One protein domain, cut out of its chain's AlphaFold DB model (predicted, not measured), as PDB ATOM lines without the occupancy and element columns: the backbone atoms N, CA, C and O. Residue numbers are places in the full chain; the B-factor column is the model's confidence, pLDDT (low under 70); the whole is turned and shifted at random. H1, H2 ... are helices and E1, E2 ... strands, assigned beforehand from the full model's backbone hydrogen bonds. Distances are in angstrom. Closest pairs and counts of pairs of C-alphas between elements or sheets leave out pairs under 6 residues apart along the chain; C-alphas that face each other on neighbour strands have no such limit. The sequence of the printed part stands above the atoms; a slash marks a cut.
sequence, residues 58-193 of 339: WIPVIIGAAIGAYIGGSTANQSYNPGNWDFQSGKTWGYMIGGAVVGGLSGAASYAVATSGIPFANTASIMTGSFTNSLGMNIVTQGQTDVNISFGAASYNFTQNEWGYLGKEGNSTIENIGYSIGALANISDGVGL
ATOM      1  N   TRP A  58     151.928 158.468  82.366       51.69
ATOM      2  CA  TRP A  58     152.580 157.469  83.219       51.69
ATOM      3  C   TRP A  58     152.987 158.011  84.588       51.69
ATOM      4  O   TRP A  58     153.221 157.222  85.498       51.69
ATOM      5  N   ILE A  59     153.059 159.334  84.774       57.25
ATOM      6  CA  ILE A  59     153.525 159.933  86.033       57.25
ATOM      7  C   ILE A  59     152.625 159.522  87.215       57.25
ATOM      8  O   ILE A  59     153.160 158.999  88.194       57.25
ATOM      9  N   PRO A  60     151.281 159.641  87.146       54.81
ATOM     10  CA  PRO A  60     150.393 159.146  88.202       54.81
ATOM     11  C   PRO A  60     150.553 157.647  88.481       54.81
ATOM     12  O   PRO A  60     150.484 157.224  89.633       54.81
ATOM     13  N   VAL A  61     150.803 156.850  87.439       61.50
ATOM     14  CA  VAL A  61     150.997 155.397  87.546       61.50
ATOM     15  C   VAL A  61     152.308 155.075  88.261       61.50
ATOM     16  O   VAL A  61     152.319 154.256  89.174       61.50
ATOM     17  N   ILE A  62     153.406 155.737  87.895       62.75
ATOM     18  CA  ILE A  62     154.730 155.526  88.492       62.75
ATOM     19  C   ILE A  62     154.729 155.949  89.958       62.75
ATOM     20  O   ILE A  62     155.227 155.212  90.809       62.75
ATOM     21  N   ILE A  63     154.160 157.114  90.275       59.28
ATOM     22  CA  ILE A  63     154.131 157.583  91.660       59.28
ATOM     23  C   ILE A  63     153.176 156.715  92.488       59.28
ATOM     24  O   ILE A  63     153.534 156.308  93.592       59.28
ATOM     25  N   GLY A  64     152.010 156.359  91.939       58.75
ATOM     26  CA  GLY A  64     151.103 155.398  92.558       58.75
ATOM     27  C   GLY A  64     151.813 154.079  92.861       58.75
ATOM     28  O   GLY A  64     151.744 153.588  93.985       58.75
ATOM     29  N   ALA A  65     152.570 153.546  91.900       62.84
ATOM     30  CA  ALA A  65     153.351 152.328  92.070       62.84
ATOM     31  C   ALA A  65     154.454 152.469  93.131       62.84
ATOM     32  O   ALA A  65     154.630 151.569  93.946       62.84
ATOM     33  N   ALA A  66     155.163 153.596  93.183       63.75
ATOM     34  CA  ALA A  66     156.180 153.842  94.205       63.75
ATOM     35  C   ALA A  66     155.574 153.891  95.620       63.75
ATOM     36  O   ALA A  66     156.092 153.254  96.538       63.75
ATOM     37  N   ILE A  67     154.447 154.594  95.786       63.88
ATOM     38  CA  ILE A  67     153.711 154.668  97.056       63.88
ATOM     39  C   ILE A  67     153.208 153.278  97.456       63.88
ATOM     40  O   ILE A  67     153.428 152.839  98.583       63.88
ATOM     41  N   GLY A  68     152.582 152.557  96.526       63.91
ATOM     42  CA  GLY A  68     152.077 151.210  96.766       63.91
ATOM     43  C   GLY A  68     153.184 150.218  97.134       63.91
ATOM     44  O   GLY A  68     153.030 149.451  98.084       63.91
ATOM     45  N   ALA A  69     154.336 150.278  96.459       69.62
ATOM     46  CA  ALA A  69     155.503 149.468  96.798       69.62
ATOM     47  C   ALA A  69     156.025 149.776  98.204       69.62
ATOM     48  O   ALA A  69     156.345 148.856  98.958       69.62
ATOM     49  N   TYR A  70     156.076 151.057  98.575       68.00
ATOM     50  CA  TYR A  70     156.502 151.481  99.903       68.00
ATOM     51  C   TYR A  70     155.555 150.990 101.003       68.00
ATOM     52  O   TYR A  70     156.021 150.487 102.026       68.00
ATOM     53  N   ILE A  71     154.239 151.071 100.786       69.50
ATOM     54  CA  ILE A  71     153.239 150.532 101.719       69.50
ATOM     55  C   ILE A  71     153.408 149.019 101.835       69.50
ATOM     56  O   ILE A  71     153.514 148.504 102.942       69.50
ATOM     57  N   GLY A  72     153.514 148.311 100.708       70.25
ATOM     58  CA  GLY A  72     153.710 146.863 100.693       70.25
ATOM     59  C   GLY A  72     154.975 146.419 101.432       70.25
ATOM     60  O   GLY A  72     154.913 145.525 102.279       70.25
ATOM     61  N   GLY A  73     156.107 147.079 101.175       71.31
ATOM     62  CA  GLY A  73     157.371 146.838 101.878       71.31
ATOM     63  C   GLY A  73     157.275 147.141 103.374       71.31
ATOM     64  O   GLY A  73     157.709 146.328 104.194       71.31
ATOM     65  N   SER A  74     156.622 148.250 103.735       76.00
ATOM     66  CA  SER A  74     156.403 148.632 105.132       76.00
ATOM     67  C   SER A  74     155.525 147.623 105.872       76.00
ATOM     68  O   SER A  74     155.847 147.239 106.994       76.00
ATOM     69  N   THR A  75     154.448 147.139 105.243       78.50
ATOM     70  CA  THR A  75     153.552 146.127 105.819       78.50
ATOM     71  C   THR A  75     154.241 144.774 105.956       78.50
ATOM     72  O   THR A  75     154.085 144.110 106.980       78.50
ATOM     73  N   ALA A  76     155.042 144.359 104.968       81.25
ATOM     74  CA  ALA A  76     155.764 143.088 105.037       81.25
ATOM     75  C   ALA A  76     156.730 143.025 106.228       81.25
ATOM     76  O   ALA A  76     156.852 141.959 106.838       81.25
ATOM     77  N   ASN A  77     157.351 144.163 106.556       80.94
ATOM     78  CA  ASN A  77     158.410 144.305 107.559       80.94
ATOM     79  C   ASN A  77     157.957 144.970 108.867       80.94
ATOM     80  O   ASN A  77     158.779 145.167 109.758       80.94
ATOM     81  N   GLN A  78     156.680 145.351 108.978       82.81
ATOM     82  CA  GLN A  78     156.120 146.084 110.125       82.81
ATOM     83  C   GLN A  78     156.940 147.332 110.508       82.81
ATOM     84  O   GLN A  78     157.042 147.709 111.675       82.81
ATOM     85  N   SER A  79     157.563 147.975 109.519       75.38
ATOM     86  CA  SER A  79     158.449 149.116 109.728       75.38
ATOM     87  C   SER A  79     158.362 150.084 108.562       75.38
ATOM     88  O   SER A  79     158.522 149.694 107.413       75.38
ATOM     89  N   TYR A  80     158.184 151.367 108.862       69.00
ATOM     90  CA  TYR A  80     158.201 152.440 107.863       69.00
ATOM     91  C   TYR A  80     159.616 152.872 107.466       69.00
ATOM     92  O   TYR A  80     159.775 153.765 106.644       69.00
ATOM     93  N   ASN A  81     160.662 152.287 108.054       74.56
ATOM     94  CA  ASN A  81     162.033 152.580 107.661       74.56
ATOM     95  C   ASN A  81     162.513 151.534 106.641       74.56
ATOM     96  O   ASN A  81     162.732 150.390 107.046       74.56
ATOM     97  N   PRO A  82     162.755 151.905 105.367       70.44
ATOM     98  CA  PRO A  82     163.270 150.978 104.362       70.44
ATOM     99  C   PRO A  82     164.614 150.348 104.726       70.44
ATOM    100  O   PRO A  82     164.913 149.243 104.286       70.44
ATOM    101  N   GLY A  83     165.416 151.017 105.561       79.12
ATOM    102  CA  GLY A  83     166.677 150.470 106.060       79.12
ATOM    103  C   GLY A  83     166.511 149.276 107.006       79.12
ATOM    104  O   GLY A  83     167.466 148.537 107.211       79.12
ATOM    105  N   ASN A  84     165.310 149.071 107.555       79.19
ATOM    106  CA  ASN A  84     164.987 147.952 108.441       79.19
ATOM    107  C   ASN A  84     164.273 146.806 107.709       79.19
ATOM    108  O   ASN A  84     163.832 145.858 108.355       79.19
ATOM    109  N   TRP A  85     164.084 146.906 106.392       83.62
ATOM    110  CA  TRP A  85     163.377 145.878 105.640       83.62
ATOM    111  C   TRP A  85     164.272 144.671 105.376       83.62
ATOM    112  O   TRP A  85     165.429 144.797 104.974       83.62
ATOM    113  N   ASP A  86     163.706 143.485 105.551       87.69
ATOM    114  CA  ASP A  86     164.334 142.234 105.170       87.69
ATOM    115  C   ASP A  86     164.156 142.006 103.663       87.69
ATOM    116  O   ASP A  86     163.152 141.458 103.194       87.69
ATOM    117  N   PHE A  87     165.154 142.436 102.893       86.56
ATOM    118  CA  PHE A  87     165.216 142.232 101.444       86.56
ATOM    119  C   PHE A  87     165.556 140.791 101.035       86.56
ATOM    120  O   PHE A  87     165.499 140.482  99.842       86.56
ATOM    121  N   GLN A  88     165.895 139.909 101.982       86.25
ATOM    122  CA  GLN A  88     166.089 138.479 101.717       86.25
ATOM    123  C   GLN A  88     164.755 137.717 101.750       86.25
ATOM    124  O   GLN A  88     164.652 136.616 101.206       86.25
ATOM    125  N   SER A  89     163.708 138.315 102.325       85.44
ATOM    126  CA  SER A  89     162.372 137.735 102.383       85.44
ATOM    127  C   SER A  89     161.608 137.879 101.064       85.44
ATOM    128  O   SER A  89     161.329 138.982 100.584       85.44
ATOM    129  N   GLY A  90     161.150 136.747 100.519       83.94
ATOM    130  CA  GLY A  90     160.222 136.728  99.383       83.94
ATOM    131  C   GLY A  90     158.885 137.423  99.681       83.94
ATOM    132  O   GLY A  90     158.240 137.923  98.762       83.94
ATOM    133  N   LYS A  91     158.492 137.528 100.961       86.38
ATOM    134  CA  LYS A  91     157.294 138.269 101.389       86.38
ATOM    135  C   LYS A  91     157.461 139.776 101.168       86.38
ATOM    136  O   LYS A  91     156.528 140.412 100.689       86.38
ATOM    137  N   THR A  92     158.643 140.328 101.464       84.25
ATOM    138  CA  THR A  92     158.964 141.748 101.234       84.25
ATOM    139  C   THR A  92     158.820 142.093  99.760       84.25
ATOM    140  O   THR A  92     158.047 142.980  99.407       84.25
ATOM    141  N   TRP A  93     159.474 141.327  98.886       81.81
ATOM    142  CA  TRP A  93     159.375 141.533  97.441       81.81
ATOM    143  C   TRP A  93     157.963 141.297  96.903       81.81
ATOM    144  O   TRP A  93     157.482 142.089  96.096       81.81
ATOM    145  N   GLY A  94     157.272 140.259  97.379       84.31
ATOM    146  CA  GLY A  94     155.895 139.968  96.983       84.31
ATOM    147  C   GLY A  94     154.934 141.113  97.308       84.31
ATOM    148  O   GLY A  94     154.158 141.526  96.447       84.31
ATOM    149  N   TYR A  95     155.015 141.674  98.517       83.88
ATOM    150  CA  TYR A  95     154.160 142.791  98.920       83.88
ATOM    151  C   TYR A  95     154.577 144.104  98.252       83.88
ATOM    152  O   TYR A  95     153.704 144.882  97.885       83.88
ATOM    153  N   MET A  96     155.875 144.347  98.034       79.12
ATOM    154  CA  MET A  96     156.340 145.515  97.276       79.12
ATOM    155  C   MET A  96     155.848 145.483  95.825       79.12
ATOM    156  O   MET A  96     155.346 146.487  95.332       79.12
ATOM    157  N   ILE A  97     155.948 144.341  95.138       82.19
ATOM    158  CA  ILE A  97     155.490 144.201  93.746       82.19
ATOM    159  C   ILE A  97     153.963 144.272  93.673       82.19
ATOM    160  O   ILE A  97     153.424 145.022  92.860       82.19
ATOM    161  N   GLY A  98     153.258 143.534  94.536       77.44
ATOM    162  CA  GLY A  98     151.797 143.585  94.599       77.44
ATOM    163  C   GLY A  98     151.299 144.996  94.913       77.44
ATOM    164  O   GLY A  98     150.382 145.493  94.262       77.44
ATOM    165  N   GLY A  99     151.977 145.678  95.835       72.81
ATOM    166  CA  GLY A  99     151.713 147.069  96.153       72.81
ATOM    167  C   GLY A  99     152.010 148.013  94.997       72.81
ATOM    168  O   GLY A  99     151.201 148.893  94.730       72.81
ATOM    169  N   ALA A 100     153.090 147.808  94.245       68.31
ATOM    170  CA  ALA A 100     153.385 148.602  93.055       68.31
ATOM    171  C   ALA A 100     152.282 148.495  91.994       68.31
ATOM    172  O   ALA A 100     151.870 149.502  91.420       68.31
ATOM    173  N   VAL A 101     151.763 147.287  91.761       78.50
ATOM    174  CA  VAL A 101     150.666 147.059  90.809       78.50
ATOM    175  C   VAL A 101     149.387 147.752  91.278       78.50
ATOM    176  O   VAL A 101     148.800 148.526  90.524       78.50
ATOM    177  N   VAL A 102     148.975 147.525  92.529       73.44
ATOM    178  CA  VAL A 102     147.781 148.161  93.114       73.44
ATOM    179  C   VAL A 102     147.908 149.682  93.097       73.44
ATOM    180  O   VAL A 102     146.995 150.388  92.669       73.44
ATOM    181  N   GLY A 103     149.066 150.185  93.512       66.25
ATOM    182  CA  GLY A 103     149.391 151.598  93.525       66.25
ATOM    183  C   GLY A 103     149.305 152.221  92.133       66.25
ATOM    184  O   GLY A 103     148.629 153.234  91.961       66.25
ATOM    185  N   GLY A 104     149.903 151.588  91.122       63.62
ATOM    186  CA  GLY A 104     149.850 152.065  89.740       63.62
ATOM    187  C   GLY A 104     148.433 152.090  89.161       63.62
ATOM    188  O   GLY A 104     148.038 153.086  88.553       63.62
ATOM    189  N   LEU A 105     147.636 151.046  89.413       73.38
ATOM    190  CA  LEU A 105     146.229 150.989  88.998       73.38
ATOM    191  C   LEU A 105     145.383 152.067  89.688       73.38
ATOM    192  O   LEU A 105     144.585 152.736  89.032       73.38
ATOM    193  N   SER A 106     145.581 152.272  90.993       67.56
ATOM    194  CA  SER A 106     144.885 153.324  91.742       67.56
ATOM    195  C   SER A 106     145.246 154.724  91.231       67.56
ATOM    196  O   SER A 106     144.355 155.549  91.046       67.56
ATOM    197  N   GLY A 107     146.521 154.967  90.899       61.53
ATOM    198  CA  GLY A 107     146.983 156.219  90.299       61.53
ATOM    199  C   GLY A 107     146.364 156.477  88.922       61.53
ATOM    200  O   GLY A 107     145.906 157.588  88.656       61.53
ATOM    201  N   ALA A 108     146.269 155.446  88.076       66.38
ATOM    202  CA  ALA A 108     145.600 155.537  86.776       66.38
ATOM    203  C   ALA A 108     144.104 155.874  86.915       66.38
ATOM    204  O   ALA A 108     143.600 156.768  86.233       66.38
ATOM    205  N   ALA A 109     143.401 155.193  87.824       71.19
ATOM    206  CA  ALA A 109     141.982 155.432  88.079       71.19
ATOM    207  C   ALA A 109     141.729 156.843  88.642       71.19
ATOM    208  O   ALA A 109     140.844 157.553  88.162       71.19
ATOM    209  N   SER A 110     142.543 157.291  89.605       64.19
ATOM    210  CA  SER A 110     142.489 158.654  90.144       64.19
ATOM    211  C   SER A 110     142.719 159.715  89.080       64.19
ATOM    212  O   SER A 110     142.010 160.723  89.073       64.19
ATOM    213  N   TYR A 111     143.681 159.506  88.182       62.88
ATOM    214  CA  TYR A 111     143.945 160.441  87.095       62.88
ATOM    215  C   TYR A 111     142.734 160.560  86.166       62.88
ATOM    216  O   TYR A 111     142.251 161.668  85.939       62.88
ATOM    217  N   ALA A 112     142.171 159.429  85.727       68.31
ATOM    218  CA  ALA A 112     140.996 159.413  84.855       68.31
ATOM    219  C   ALA A 112     139.800 160.166  85.467       68.31
ATOM    220  O   ALA A 112     139.114 160.916  84.771       68.31
ATOM    221  N   VAL A 113     139.573 160.013  86.778       65.50
ATOM    222  CA  VAL A 113     138.510 160.734  87.494       65.50
ATOM    223  C   VAL A 113     138.831 162.223  87.630       65.50
ATOM    224  O   VAL A 113     137.960 163.045  87.347       65.50
ATOM    225  N   ALA A 114     140.066 162.591  87.982       62.25
ATOM    226  CA  ALA A 114     140.480 163.991  88.113       62.25
ATOM    227  C   ALA A 114     140.328 164.764  86.787       62.25
ATOM    228  O   ALA A 114     139.961 165.938  86.790       62.25
ATOM    229  N   THR A 115     140.538 164.097  85.646       61.56
ATOM    230  CA  THR A 115     140.396 164.693  84.307       61.56
ATOM    231  C   THR A 115     138.998 164.559  83.699       61.56
ATOM    232  O   THR A 115     138.748 165.106  82.629       61.56
ATOM    233  N   SER A 116     138.070 163.847  84.347       66.06
ATOM    234  CA  SER A 116     136.747 163.527  83.777       66.06
ATOM    235  C   SER A 116     135.813 164.733  83.613       66.06
ATOM    236  O   SER A 116     134.801 164.647  82.923       66.06
ATOM    237  N   GLY A 117     136.125 165.859  84.263       66.25
ATOM    238  CA  GLY A 117     135.309 167.073  84.218       66.25
ATOM    239  C   GLY A 117     134.036 167.026  85.070       66.25
ATOM    240  O   GLY A 117     133.301 168.017  85.085       66.25
ATOM    241  N   ILE A 118     133.786 165.932  85.803       71.31
ATOM    242  CA  ILE A 118     132.637 165.810  86.713       71.31
ATOM    243  C   ILE A 118     132.697 166.846  87.853       71.31
ATOM    244  O   ILE A 118     133.781 167.311  88.223       71.31
ATOM    245  N   PRO A 119     131.549 167.212  88.455       71.00
ATOM    246  CA  PRO A 119     131.540 167.971  89.699       71.00
ATOM    247  C   PRO A 119     132.337 167.244  90.780       71.00
ATOM    248  O   PRO A 119     132.206 166.031  90.938       71.00
ATOM    249  N   PHE A 120     133.145 167.991  91.530       72.75
ATOM    250  CA  PHE A 120     134.022 167.443  92.565       72.75
ATOM    251  C   PHE A 120     135.028 166.395  92.059       72.75
ATOM    252  O   PHE A 120     135.375 165.470  92.793       72.75
ATOM    253  N   ALA A 121     135.491 166.518  90.807       69.62
ATOM    254  CA  ALA A 121     136.457 165.596  90.207       69.62
ATOM    255  C   ALA A 121     137.697 165.387  91.085       69.62
ATOM    256  O   ALA A 121     138.194 164.258  91.153       69.62
ATOM    257  N   ASN A 122     138.164 166.423  91.799       70.06
ATOM    258  CA  ASN A 122     139.340 166.261  92.634       70.06
ATOM    259  C   ASN A 122     139.046 165.334  93.827       70.06
ATOM    260  O   ASN A 122     139.689 164.304  94.034       70.06
ATOM    261  N   THR A 123     137.989 165.643  94.573       74.19
ATOM    262  CA  THR A 123     137.498 164.860  95.712       74.19
ATOM    263  C   THR A 123     137.138 163.434  95.299       74.19
ATOM    264  O   THR A 123     137.538 162.478  95.961       74.19
ATOM    265  N   ALA A 124     136.449 163.262  94.169       75.75
ATOM    266  CA  ALA A 124     136.098 161.953  93.626       75.75
ATOM    267  C   ALA A 124     137.344 161.127  93.272       75.75
ATOM    268  O   ALA A 124     137.370 159.910  93.461       75.75
ATOM    269  N   SER A 125     138.409 161.778  92.808       76.81
ATOM    270  CA  SER A 125     139.692 161.133  92.546       76.81
ATOM    271  C   SER A 125     140.456 160.782  93.833       76.81
ATOM    272  O   SER A 125     141.085 159.721  93.864       76.81
ATOM    273  N   ILE A 126     140.336 161.570  94.919       74.56
ATOM    274  CA  ILE A 126     140.812 161.170  96.266       74.56
ATOM    275  C   ILE A 126     140.104 159.893  96.704       74.56
ATOM    276  O   ILE A 126     140.755 158.921  97.090       74.56
ATOM    277  N   MET A 127     138.775 159.889  96.616       77.88
ATOM    278  CA  MET A 127     137.943 158.751  96.999       77.88
ATOM    279  C   MET A 127     138.312 157.504  96.200       77.88
ATOM    280  O   MET A 127     138.547 156.448  96.781       77.88
ATOM    281  N   THR A 128     138.429 157.646  94.879       76.00
ATOM    282  CA  THR A 128     138.790 156.549  93.974       76.00
ATOM    283  C   THR A 128     140.172 155.994  94.309       76.00
ATOM    284  O   THR A 128     140.310 154.798  94.546       76.00
ATOM    285  N   GLY A 129     141.187 156.856  94.401       73.38
ATOM    286  CA  GLY A 129     142.563 156.432  94.657       73.38
ATOM    287  C   GLY A 129     142.724 155.765  96.011       73.38
ATOM    288  O   GLY A 129     143.257 154.661  96.094       73.38
ATOM    289  N   SER A 130     142.218 156.405  97.066       73.62
ATOM    290  CA  SER A 130     142.317 155.883  98.433       73.62
ATOM    291  C   SER A 130     141.585 154.552  98.603       73.62
ATOM    292  O   SER A 130     142.166 153.618  99.150       73.62
ATOM    293  N   PHE A 131     140.361 154.426  98.081       81.69
ATOM    294  CA  PHE A 131     139.588 153.192  98.193       81.69
ATOM    295  C   PHE A 131     140.169 152.059  97.345       81.69
ATOM    296  O   PHE A 131     140.346 150.951  97.844       81.69
ATOM    297  N   THR A 132     140.507 152.313  96.074       75.75
ATOM    298  CA  THR A 132     141.098 151.286  95.202       75.75
ATOM    299  C   THR A 132     142.458 150.824  95.724       75.75
ATOM    300  O   THR A 132     142.737 149.625  95.704       75.75
ATOM    301  N   ASN A 133     143.286 151.743  96.232       75.88
ATOM    302  CA  ASN A 133     144.571 151.392  96.825       75.88
ATOM    303  C   ASN A 133     144.388 150.578  98.113       75.88
ATOM    304  O   ASN A 133     144.910 149.471  98.201       75.88
ATOM    305  N   SER A 134     143.602 151.067  99.078       75.75
ATOM    306  CA  SER A 134     143.432 150.395 100.374       75.75
ATOM    307  C   SER A 134     142.784 149.013 100.235       75.75
ATOM    308  O   SER A 134     143.246 148.050 100.850       75.75
ATOM    309  N   LEU A 135     141.786 148.871  99.355       82.94
ATOM    310  CA  LEU A 135     141.161 147.589  99.040       82.94
ATOM    311  C   LEU A 135     142.142 146.633  98.350       82.94
ATOM    312  O   LEU A 135     142.256 145.473  98.746       82.94
ATOM    313  N   GLY A 136     142.874 147.106  97.338       79.50
ATOM    314  CA  GLY A 136     143.865 146.287  96.640       79.50
ATOM    315  C   GLY A 136     145.001 145.845  97.564       79.50
ATOM    316  O   GLY A 136     145.407 144.684  97.539       79.50
ATOM    317  N   MET A 137     145.465 146.737  98.440       76.19
ATOM    318  CA  MET A 137     146.484 146.429  99.439       76.19
ATOM    319  C   MET A 137     145.972 145.447 100.483       76.19
ATOM    320  O   MET A 137     146.718 144.549 100.871       76.19
ATOM    321  N   ASN A 138     144.705 145.543 100.891       84.50
ATOM    322  CA  ASN A 138     144.108 144.577 101.812       84.50
ATOM    323  C   ASN A 138     144.141 143.165 101.209       84.50
ATOM    324  O   ASN A 138     144.523 142.217 101.894       84.50
ATOM    325  N   ILE A 139     143.858 143.038  99.910       87.62
ATOM    326  CA  ILE A 139     143.946 141.766  99.184       87.62
ATOM    327  C   ILE A 139     145.402 141.281  99.094       87.62
ATOM    328  O   ILE A 139     145.692 140.146  99.472       87.62
ATOM    329  N   VAL A 140     146.332 142.134  98.640       85.19
ATOM    330  CA  VAL A 140     147.759 141.784  98.475       85.19
ATOM    331  C   VAL A 140     148.393 141.357  99.796       85.19
ATOM    332  O   VAL A 140     149.176 140.410  99.841       85.19
ATOM    333  N   THR A 141     148.045 142.046 100.880       81.88
ATOM    334  CA  THR A 141     148.638 141.828 102.201       81.88
ATOM    335  C   THR A 141     147.865 140.834 103.065       81.88
ATOM    336  O   THR A 141     148.243 140.619 104.217       81.88
ATOM    337  N   GLN A 142     146.821 140.202 102.512       85.88
ATOM    338  CA  GLN A 142     145.976 139.207 103.183       85.88
ATOM    339  C   GLN A 142     145.317 139.746 104.465       85.88
ATOM    340  O   GLN A 142     145.294 139.085 105.501       85.88
ATOM    341  N   GLY A 143     144.801 140.972 104.404       82.56
ATOM    342  CA  GLY A 143     144.084 141.612 105.504       82.56
ATOM    343  C   GLY A 143     144.957 142.392 106.489       82.56
ATOM    344  O   GLY A 143     144.443 142.836 107.512       82.56
ATOM    345  N   GLN A 144     146.257 142.563 106.221       81.38
ATOM    346  CA  GLN A 144     147.158 143.308 107.117       81.38
ATOM    347  C   GLN A 144     147.041 144.829 106.972       81.38
ATOM    348  O   GLN A 144     147.384 145.551 107.907       81.38
ATOM    349  N   THR A 145     146.567 145.324 105.829       75.25
ATOM    350  CA  THR A 145     146.254 146.746 105.627       75.25
ATOM    351  C   THR A 145     144.756 146.992 105.730       75.25
ATOM    352  O   THR A 145     143.963 146.221 105.191       75.25
ATOM    353  N   ASP A 146     144.363 148.095 106.360       80.25
ATOM    354  CA  ASP A 146     142.955 148.458 106.520       80.25
ATOM    355  C   ASP A 146     142.330 148.931 105.203       80.25
ATOM    356  O   ASP A 146     142.985 149.578 104.383       80.25
ATOM    357  N   VAL A 147     141.038 148.655 105.030       83.50
ATOM    358  CA  VAL A 147     140.232 149.215 103.941       83.50
ATOM    359  C   VAL A 147     139.664 150.549 104.409       83.50
ATOM    360  O   VAL A 147     138.921 150.613 105.389       83.50
ATOM    361  N   ASN A 148     139.994 151.624 103.702       80.19
ATOM    362  CA  ASN A 148     139.542 152.976 104.016       80.19
ATOM    363  C   ASN A 148     139.260 153.790 102.746       80.19
ATOM    364  O   ASN A 148     139.731 153.468 101.655       80.19
ATOM    365  N   ILE A 149     138.470 154.848 102.894       81.94
ATOM    366  CA  ILE A 149     138.186 155.822 101.840       81.94
ATOM    367  C   ILE A 149     138.438 157.229 102.370       81.94
ATOM    368  O   ILE A 149     138.012 157.576 103.471       81.94
ATOM    369  N   SER A 150     139.134 158.050 101.591       81.56
ATOM    370  CA  SER A 150     139.386 159.455 101.895       81.56
ATOM    371  C   SER A 150     138.498 160.356 101.043       81.56
ATOM    372  O   SER A 150     138.323 160.147  99.847       81.56
ATOM    373  N   PHE A 151     137.967 161.389 101.680       81.56
ATOM    374  CA  PHE A 151     137.166 162.449 101.080       81.56
ATOM    375  C   PHE A 151     137.946 163.766 101.013       81.56
ATOM    376  O   PHE A 151     137.353 164.815 100.788       81.56
ATOM    377  N   GLY A 152     139.259 163.744 101.250       79.75
ATOM    378  CA  GLY A 152     140.083 164.943 101.372       79.75
ATOM    379  C   GLY A 152     140.300 165.320 102.832       79.75
ATOM    380  O   GLY A 152     141.182 164.757 103.470       79.75
ATOM    381  N   ALA A 153     139.511 166.254 103.370       77.56
ATOM    382  CA  ALA A 153     139.639 166.710 104.764       77.56
ATOM    383  C   ALA A 153     139.285 165.643 105.823       77.56
ATOM    384  O   ALA A 153     139.603 165.804 107.004       77.56
ATOM    385  N   ALA A 154     138.613 164.572 105.402       81.81
ATOM    386  CA  ALA A 154     138.172 163.469 106.243       81.81
ATOM    387  C   ALA A 154     138.365 162.126 105.534       81.81
ATOM    388  O   ALA A 154     138.528 162.063 104.315       81.81
ATOM    389  N   SER A 155     138.334 161.045 106.299       83.81
ATOM    390  CA  SER A 155     138.375 159.671 105.811       83.81
ATOM    391  C   SER A 155     137.534 158.767 106.705       83.81
ATOM    392  O   SER A 155     137.253 159.090 107.861       83.81
ATOM    393  N   TYR A 156     137.142 157.622 106.167       83.44
ATOM    394  CA  TYR A 156     136.462 156.580 106.913       83.44
ATOM    395  C   TYR A 156     137.194 155.253 106.734       83.44
ATOM    396  O   TYR A 156     137.453 154.823 105.608       83.44
ATOM    397  N   ASN A 157     137.540 154.617 107.851       86.75
ATOM    398  CA  ASN A 157     138.175 153.307 107.893       86.75
ATOM    399  C   ASN A 157     137.101 152.239 108.133       86.75
ATOM    400  O   ASN A 157     136.522 152.162 109.215       86.75
ATOM    401  N   PHE A 158     136.846 151.407 107.123       87.25
ATOM    402  CA  PHE A 158     135.852 150.334 107.178       87.25
ATOM    403  C   PHE A 158     136.307 149.164 108.053       87.25
ATOM    404  O   PHE A 158     135.470 148.483 108.638       87.25
ATOM    405  N   THR A 159     137.617 148.923 108.154       85.00
ATOM    406  CA  THR A 159     138.171 147.839 108.977       85.00
ATOM    407  C   THR A 159     138.039 148.143 110.467       85.00
ATOM    408  O   THR A 159     137.705 147.254 111.246       85.00
ATOM    409  N   GLN A 160     138.274 149.395 110.860       83.81
ATOM    410  CA  GLN A 160     138.222 149.838 112.258       83.81
ATOM    411  C   GLN A 160     136.880 150.476 112.647       83.81
ATOM    412  O   GLN A 160     136.620 150.666 113.829       83.81
ATOM    413  N   ASN A 161     136.013 150.769 111.672       90.12
ATOM    414  CA  ASN A 161     134.760 151.505 111.860       90.12
ATOM    415  C   ASN A 161     134.974 152.880 112.525       90.12
ATOM    416  O   ASN A 161     134.248 153.279 113.437       90.12
ATOM    417  N   GLU A 162     135.986 153.613 112.059       88.69
ATOM    418  CA  GLU A 162     136.380 154.905 112.621       88.69
ATOM    419  C   GLU A 162     136.494 156.003 111.565       88.69
ATOM    420  O   GLU A 162     136.905 155.775 110.425       88.69
ATOM    421  N   TRP A 163     136.185 157.230 111.985       86.19
ATOM    422  CA  TRP A 163     136.428 158.438 111.202       86.19
ATOM    423  C   TRP A 163     137.811 159.016 111.491       86.19
ATOM    424  O   TRP A 163     138.192 159.201 112.652       86.19
ATOM    425  N   GLY A 164     138.532 159.355 110.428       85.12
ATOM    426  CA  GLY A 164     139.700 160.227 110.450       85.12
ATOM    427  C   GLY A 164     139.334 161.610 109.917       85.12
ATOM    428  O   GLY A 164     138.493 161.745 109.030       85.12
ATOM    429  N   TYR A 165     139.937 162.659 110.465       84.94
ATOM    430  CA  TYR A 165     139.731 164.028 109.987       84.94
ATOM    431  C   TYR A 165     140.911 164.922 110.349       84.94
ATOM    432  O   TYR A 165     141.695 164.606 111.251       84.94
ATOM    433  N   LEU A 166     141.036 166.043 109.634       80.19
ATOM    434  CA  LEU A 166     142.058 167.055 109.886       80.19
ATOM    435  C   LEU A 166     142.049 167.491 111.358       80.19
ATOM    436  O   LEU A 166     141.040 167.980 111.860       80.19
ATOM    437  N   GLY A 167     143.185 167.341 112.039       79.88
ATOM    438  CA  GLY A 167     143.339 167.759 113.431       79.88
ATOM    439  C   GLY A 167     142.706 166.824 114.467       79.88
ATOM    440  O   GLY A 167     142.621 167.217 115.629       79.88
ATOM    441  N   LYS A 168     142.282 165.604 114.095       87.06
ATOM    442  CA  LYS A 168     141.876 164.579 115.072       87.06
ATOM    443  C   LYS A 168     143.027 164.314 116.052       87.06
ATOM    444  O   LYS A 168     144.193 164.209 115.658       87.06
ATOM    445  N   GLU A 169     142.695 164.222 117.337       81.94
ATOM    446  CA  GLU A 169     143.657 163.905 118.390       81.94
ATOM    447  C   GLU A 169     144.271 162.519 118.136       81.94
ATOM    448  O   GLU A 169     143.558 161.555 117.862       81.94
ATOM    449  N   GLY A 170     145.603 162.432 118.171       80.19
ATOM    450  CA  GLY A 170     146.345 161.211 117.841       80.19
ATOM    451  C   GLY A 170     146.817 161.098 116.386       80.19
ATOM    452  O   GLY A 170     147.621 160.209 116.106       80.19
ATOM    453  N   ASN A 171     146.411 162.005 115.485       78.25
ATOM    454  CA  ASN A 171     146.956 162.051 114.124       78.25
ATOM    455  C   ASN A 171     148.463 162.354 114.135       78.25
ATOM    456  O   ASN A 171     148.937 163.277 114.804       78.25
ATOM    457  N   SER A 172     149.210 161.640 113.300       77.94
ATOM    458  CA  SER A 172     150.587 161.981 112.963       77.94
ATOM    459  C   SER A 172     150.668 163.281 112.151       77.94
ATOM    460  O   SER A 172     149.713 163.722 111.503       77.94
ATOM    461  N   THR A 173     151.853 163.899 112.134       70.00
ATOM    462  CA  THR A 173     152.113 165.101 111.326       70.00
ATOM    463  C   THR A 173     151.821 164.866 109.844       70.00
ATOM    464  O   THR A 173     151.256 165.740 109.191       70.00
ATOM    465  N   ILE A 174     152.156 163.686 109.315       63.78
ATOM    466  CA  ILE A 174     151.946 163.377 107.898       63.78
ATOM    467  C   ILE A 174     150.470 163.147 107.562       63.78
ATOM    468  O   ILE A 174     150.021 163.578 106.503       63.78
ATOM    469  N   GLU A 175     149.689 162.571 108.482       64.81
ATOM    470  CA  GLU A 175     148.241 162.439 108.304       64.81
ATOM    471  C   GLU A 175     147.561 163.808 108.257       64.81
ATOM    472  O   GLU A 175     146.758 164.067 107.363       64.81
ATOM    473  N   ASN A 176     147.933 164.724 109.156       69.31
ATOM    474  CA  ASN A 176     147.412 166.091 109.133       69.31
ATOM    475  C   ASN A 176     147.826 166.859 107.870       69.31
ATOM    476  O   ASN A 176     147.012 167.609 107.333       69.31
ATOM    477  N   ILE A 177     149.040 166.646 107.348       66.81
ATOM    478  CA  ILE A 177     149.437 167.189 106.040       66.81
ATOM    479  C   ILE A 177     148.533 166.627 104.934       66.81
ATOM    480  O   ILE A 177     147.969 167.412 104.171       66.81
ATOM    481  N   GLY A 178     148.319 165.310 104.885       66.69
ATOM    482  CA  GLY A 178     147.429 164.673 103.908       66.69
ATOM    483  C   GLY A 178     146.000 165.221 103.964       66.69
ATOM    484  O   GLY A 178     145.464 165.649 102.942       66.69
ATOM    485  N   TYR A 179     145.408 165.316 105.159       72.88
ATOM    486  CA  TYR A 179     144.080 165.914 105.336       72.88
ATOM    487  C   TYR A 179     144.047 167.401 104.965       72.88
ATOM    488  O   TYR A 179     143.051 167.865 104.417       72.88
ATOM    489  N   SER A 180     145.114 168.163 105.225       66.81
ATOM    490  CA  SER A 180     145.173 169.585 104.861       66.81
ATOM    491  C   SER A 180     145.206 169.784 103.343       66.81
ATOM    492  O   SER A 180     144.474 170.620 102.816       66.81
ATOM    493  N   ILE A 181     145.979 168.964 102.624       67.75
ATOM    494  CA  ILE A 181     146.021 168.955 101.157       67.75
ATOM    495  C   ILE A 181     144.659 168.515 100.605       67.75
ATOM    496  O   ILE A 181     144.130 169.139  99.688       67.75
ATOM    497  N   GLY A 182     144.055 167.490 101.207       68.69
ATOM    498  CA  GLY A 182     142.708 167.039 100.876       68.69
ATOM    499  C   GLY A 182     141.643 168.124 101.072       68.69
ATOM    500  O   GLY A 182     140.793 168.316 100.205       68.69
ATOM    501  N   ALA A 183     141.726 168.894 102.157       71.50
ATOM    502  CA  ALA A 183     140.842 170.029 102.409       71.50
ATOM    503  C   ALA A 183     140.987 171.119 101.336       71.50
ATOM    504  O   ALA A 183     139.989 171.682 100.886       71.50
ATOM    505  N   LEU A 184     142.214 171.387 100.872       68.06
ATOM    506  CA  LEU A 184     142.446 172.310  99.757       68.06
ATOM    507  C   LEU A 184     141.830 171.799  98.448       68.06
ATOM    508  O   LEU A 184     141.275 172.598  97.696       68.06
ATOM    509  N   ALA A 185     141.869 170.489  98.190       68.88
ATOM    510  CA  ALA A 185     141.199 169.889  97.036       68.88
ATOM    511  C   ALA A 185     139.667 170.033  97.122       68.88
ATOM    512  O   ALA A 185     139.038 170.420  96.138       68.88
ATOM    513  N   ASN A 186     139.069 169.831  98.305       79.06
ATOM    514  CA  ASN A 186     137.635 170.067  98.513       79.06
ATOM    515  C   ASN A 186     137.253 171.538  98.267       79.06
ATOM    516  O   ASN A 186     136.238 171.824  97.631       79.06
ATOM    517  N   ILE A 187     138.078 172.481  98.742       76.00
ATOM    518  CA  ILE A 187     137.891 173.920  98.491       76.00
ATOM    519  C   ILE A 187     138.008 174.220  96.993       76.00
ATOM    520  O   ILE A 187     137.174 174.947  96.454       76.00
ATOM    521  N   SER A 188     139.010 173.650  96.317       73.81
ATOM    522  CA  SER A 188     139.215 173.795  94.872       73.81
ATOM    523  C   SER A 188     138.012 173.313  94.069       73.81
ATOM    524  O   SER A 188     137.543 174.036  93.191       73.81
ATOM    525  N   ASP A 189     137.444 172.160  94.419       74.19
ATOM    526  CA  ASP A 189     136.228 171.652  93.787       74.19
ATOM    527  C   ASP A 189     135.014 172.551  94.031       74.19
ATOM    528  O   ASP A 189     134.259 172.833  93.100       74.19
ATOM    529  N   GLY A 190     134.830 173.022  95.268       73.62
ATOM    530  CA  GLY A 190     133.739 173.930  95.614       73.62
ATOM    531  C   GLY A 190     133.814 175.227  94.809       73.62
ATOM    532  O   GLY A 190     132.837 175.616  94.170       73.62
ATOM    533  N   VAL A 191     134.989 175.863  94.775       76.19
ATOM    534  CA  VAL A 191     135.234 177.063  93.959       76.19
ATOM    535  C   VAL A 191     135.018 176.761  92.476       76.19
ATOM    536  O   VAL A 191     134.271 177.478  91.815       76.19
ATOM    537  N   GLY A 192     135.581 175.663  91.965       74.06
ATOM    538  CA  GLY A 192     135.439 175.254  90.568       74.06
ATOM    539  C   GLY A 192     133.993 174.969  90.147       74.06
ATOM    540  O   GLY A 192     133.640 175.204  88.990       74.06
ATOM    541  N   LEU A 193     133.136 174.494  91.055       72.56
ATOM    542  CA  LEU A 193     131.702 174.323  90.807       72.56
ATOM    543  C   LEU A 193     130.984 175.675  90.695       72.56
ATOM    544  O   LEU A 193     130.233 175.892  89.744       72.56
TER     545      LEU A 193
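Overview. This is residues 58 to 193 of the 339 residues of an uncharacterized protein of Cryomorpha ignava (UniProt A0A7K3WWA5). A small sheet of three strands sits side by side with helix H3, which lies in the middle of the domain between the strand E1 and the helix H2. H1 and H2 complete an up-and-down bundle with H3, and H4 crosses near one end of E2 and E3 to reach the beginning of H3. The 136 printed residues run H1 H2 H3 E1 E2 E3 H4, four named helices and three named strands; the sheet's order is E1 E2 E3, antiparallel, and the class is mostly helix. The whole is compact, with a radius of gyration of the C-alphas of 15.2 A and spans of 51 by 36 by 24 A.

Along the chain. Start at C-alpha 148, at (139.542, 152.976, 104.016), where E1 begins and runs to residue 150; E2 is residues 154 to 157, and E3 is residues 162 to 165. Next find H3, residues 121 to 140, 27.6 A long, and H2, residues 90 to 114, 35.5 A long. H1, residues 58 to 77, starts at C-alpha 58 at (152.580, 157.469, 83.219) and is 28.3 A long. H4, residues 173 to 193, covers 30.4 A and ends at C-alpha 193 at (131.702, 174.323, 90.807).

Arrangement. In the sheet you find a meander, each strand the antiparallel neighbour of the one before: N 149 and O 156 are 2.9 A apart, and N 155 and O 164 are 2.8 A apart, both within hydrogen-bond range. Beside edge strand E1, H3 stands at the sheet's level; the C-alphas of Phe 131 and Ile 149, their closest, are 4.7 A apart. H3, the hub, touches H2, closest at the C-alphas of Ser 110 and Ser 125, 4.4 A, at a shallow tilt of 20 degrees, opposite ways. H1 touches H2, closest at the C-alphas of Ala 65 and Ala 100, 3.9 A, opposite ways at 35.4 degrees, only just a steep tilt. With residues 68 to 72 alone H1 only just touches H3, with 3 pairs of C-alphas within 8 A. H4 touches H3 with residues 182 to 189 alone, closest at the C-alphas of Thr 123 and Asn 186, 5.9 A, at a steep tilt of 40 degrees. H4 is also on the sheet; its Tyr 179 C-alpha is 6.5 A from that of Ala 154. H1 and H2 are apart from H4. In H1, H2, H3 and H4 every O i to N i+4 pair is within hydrogen-bond range.

Size, cuts and confidence. The two C-alphas farthest apart are those of Gln 88 and Leu 193, 50.9 A. The printed part has no cut; its one long link is H1 to H2, residues 78 to 89. Residues 169 to 174, of which 173 to 174 belong to H4, stand free. The mean pLDDT of the printed part is 75.0; look for values under 70 at 40 residues, among them 58 to 71 and 110 to 117.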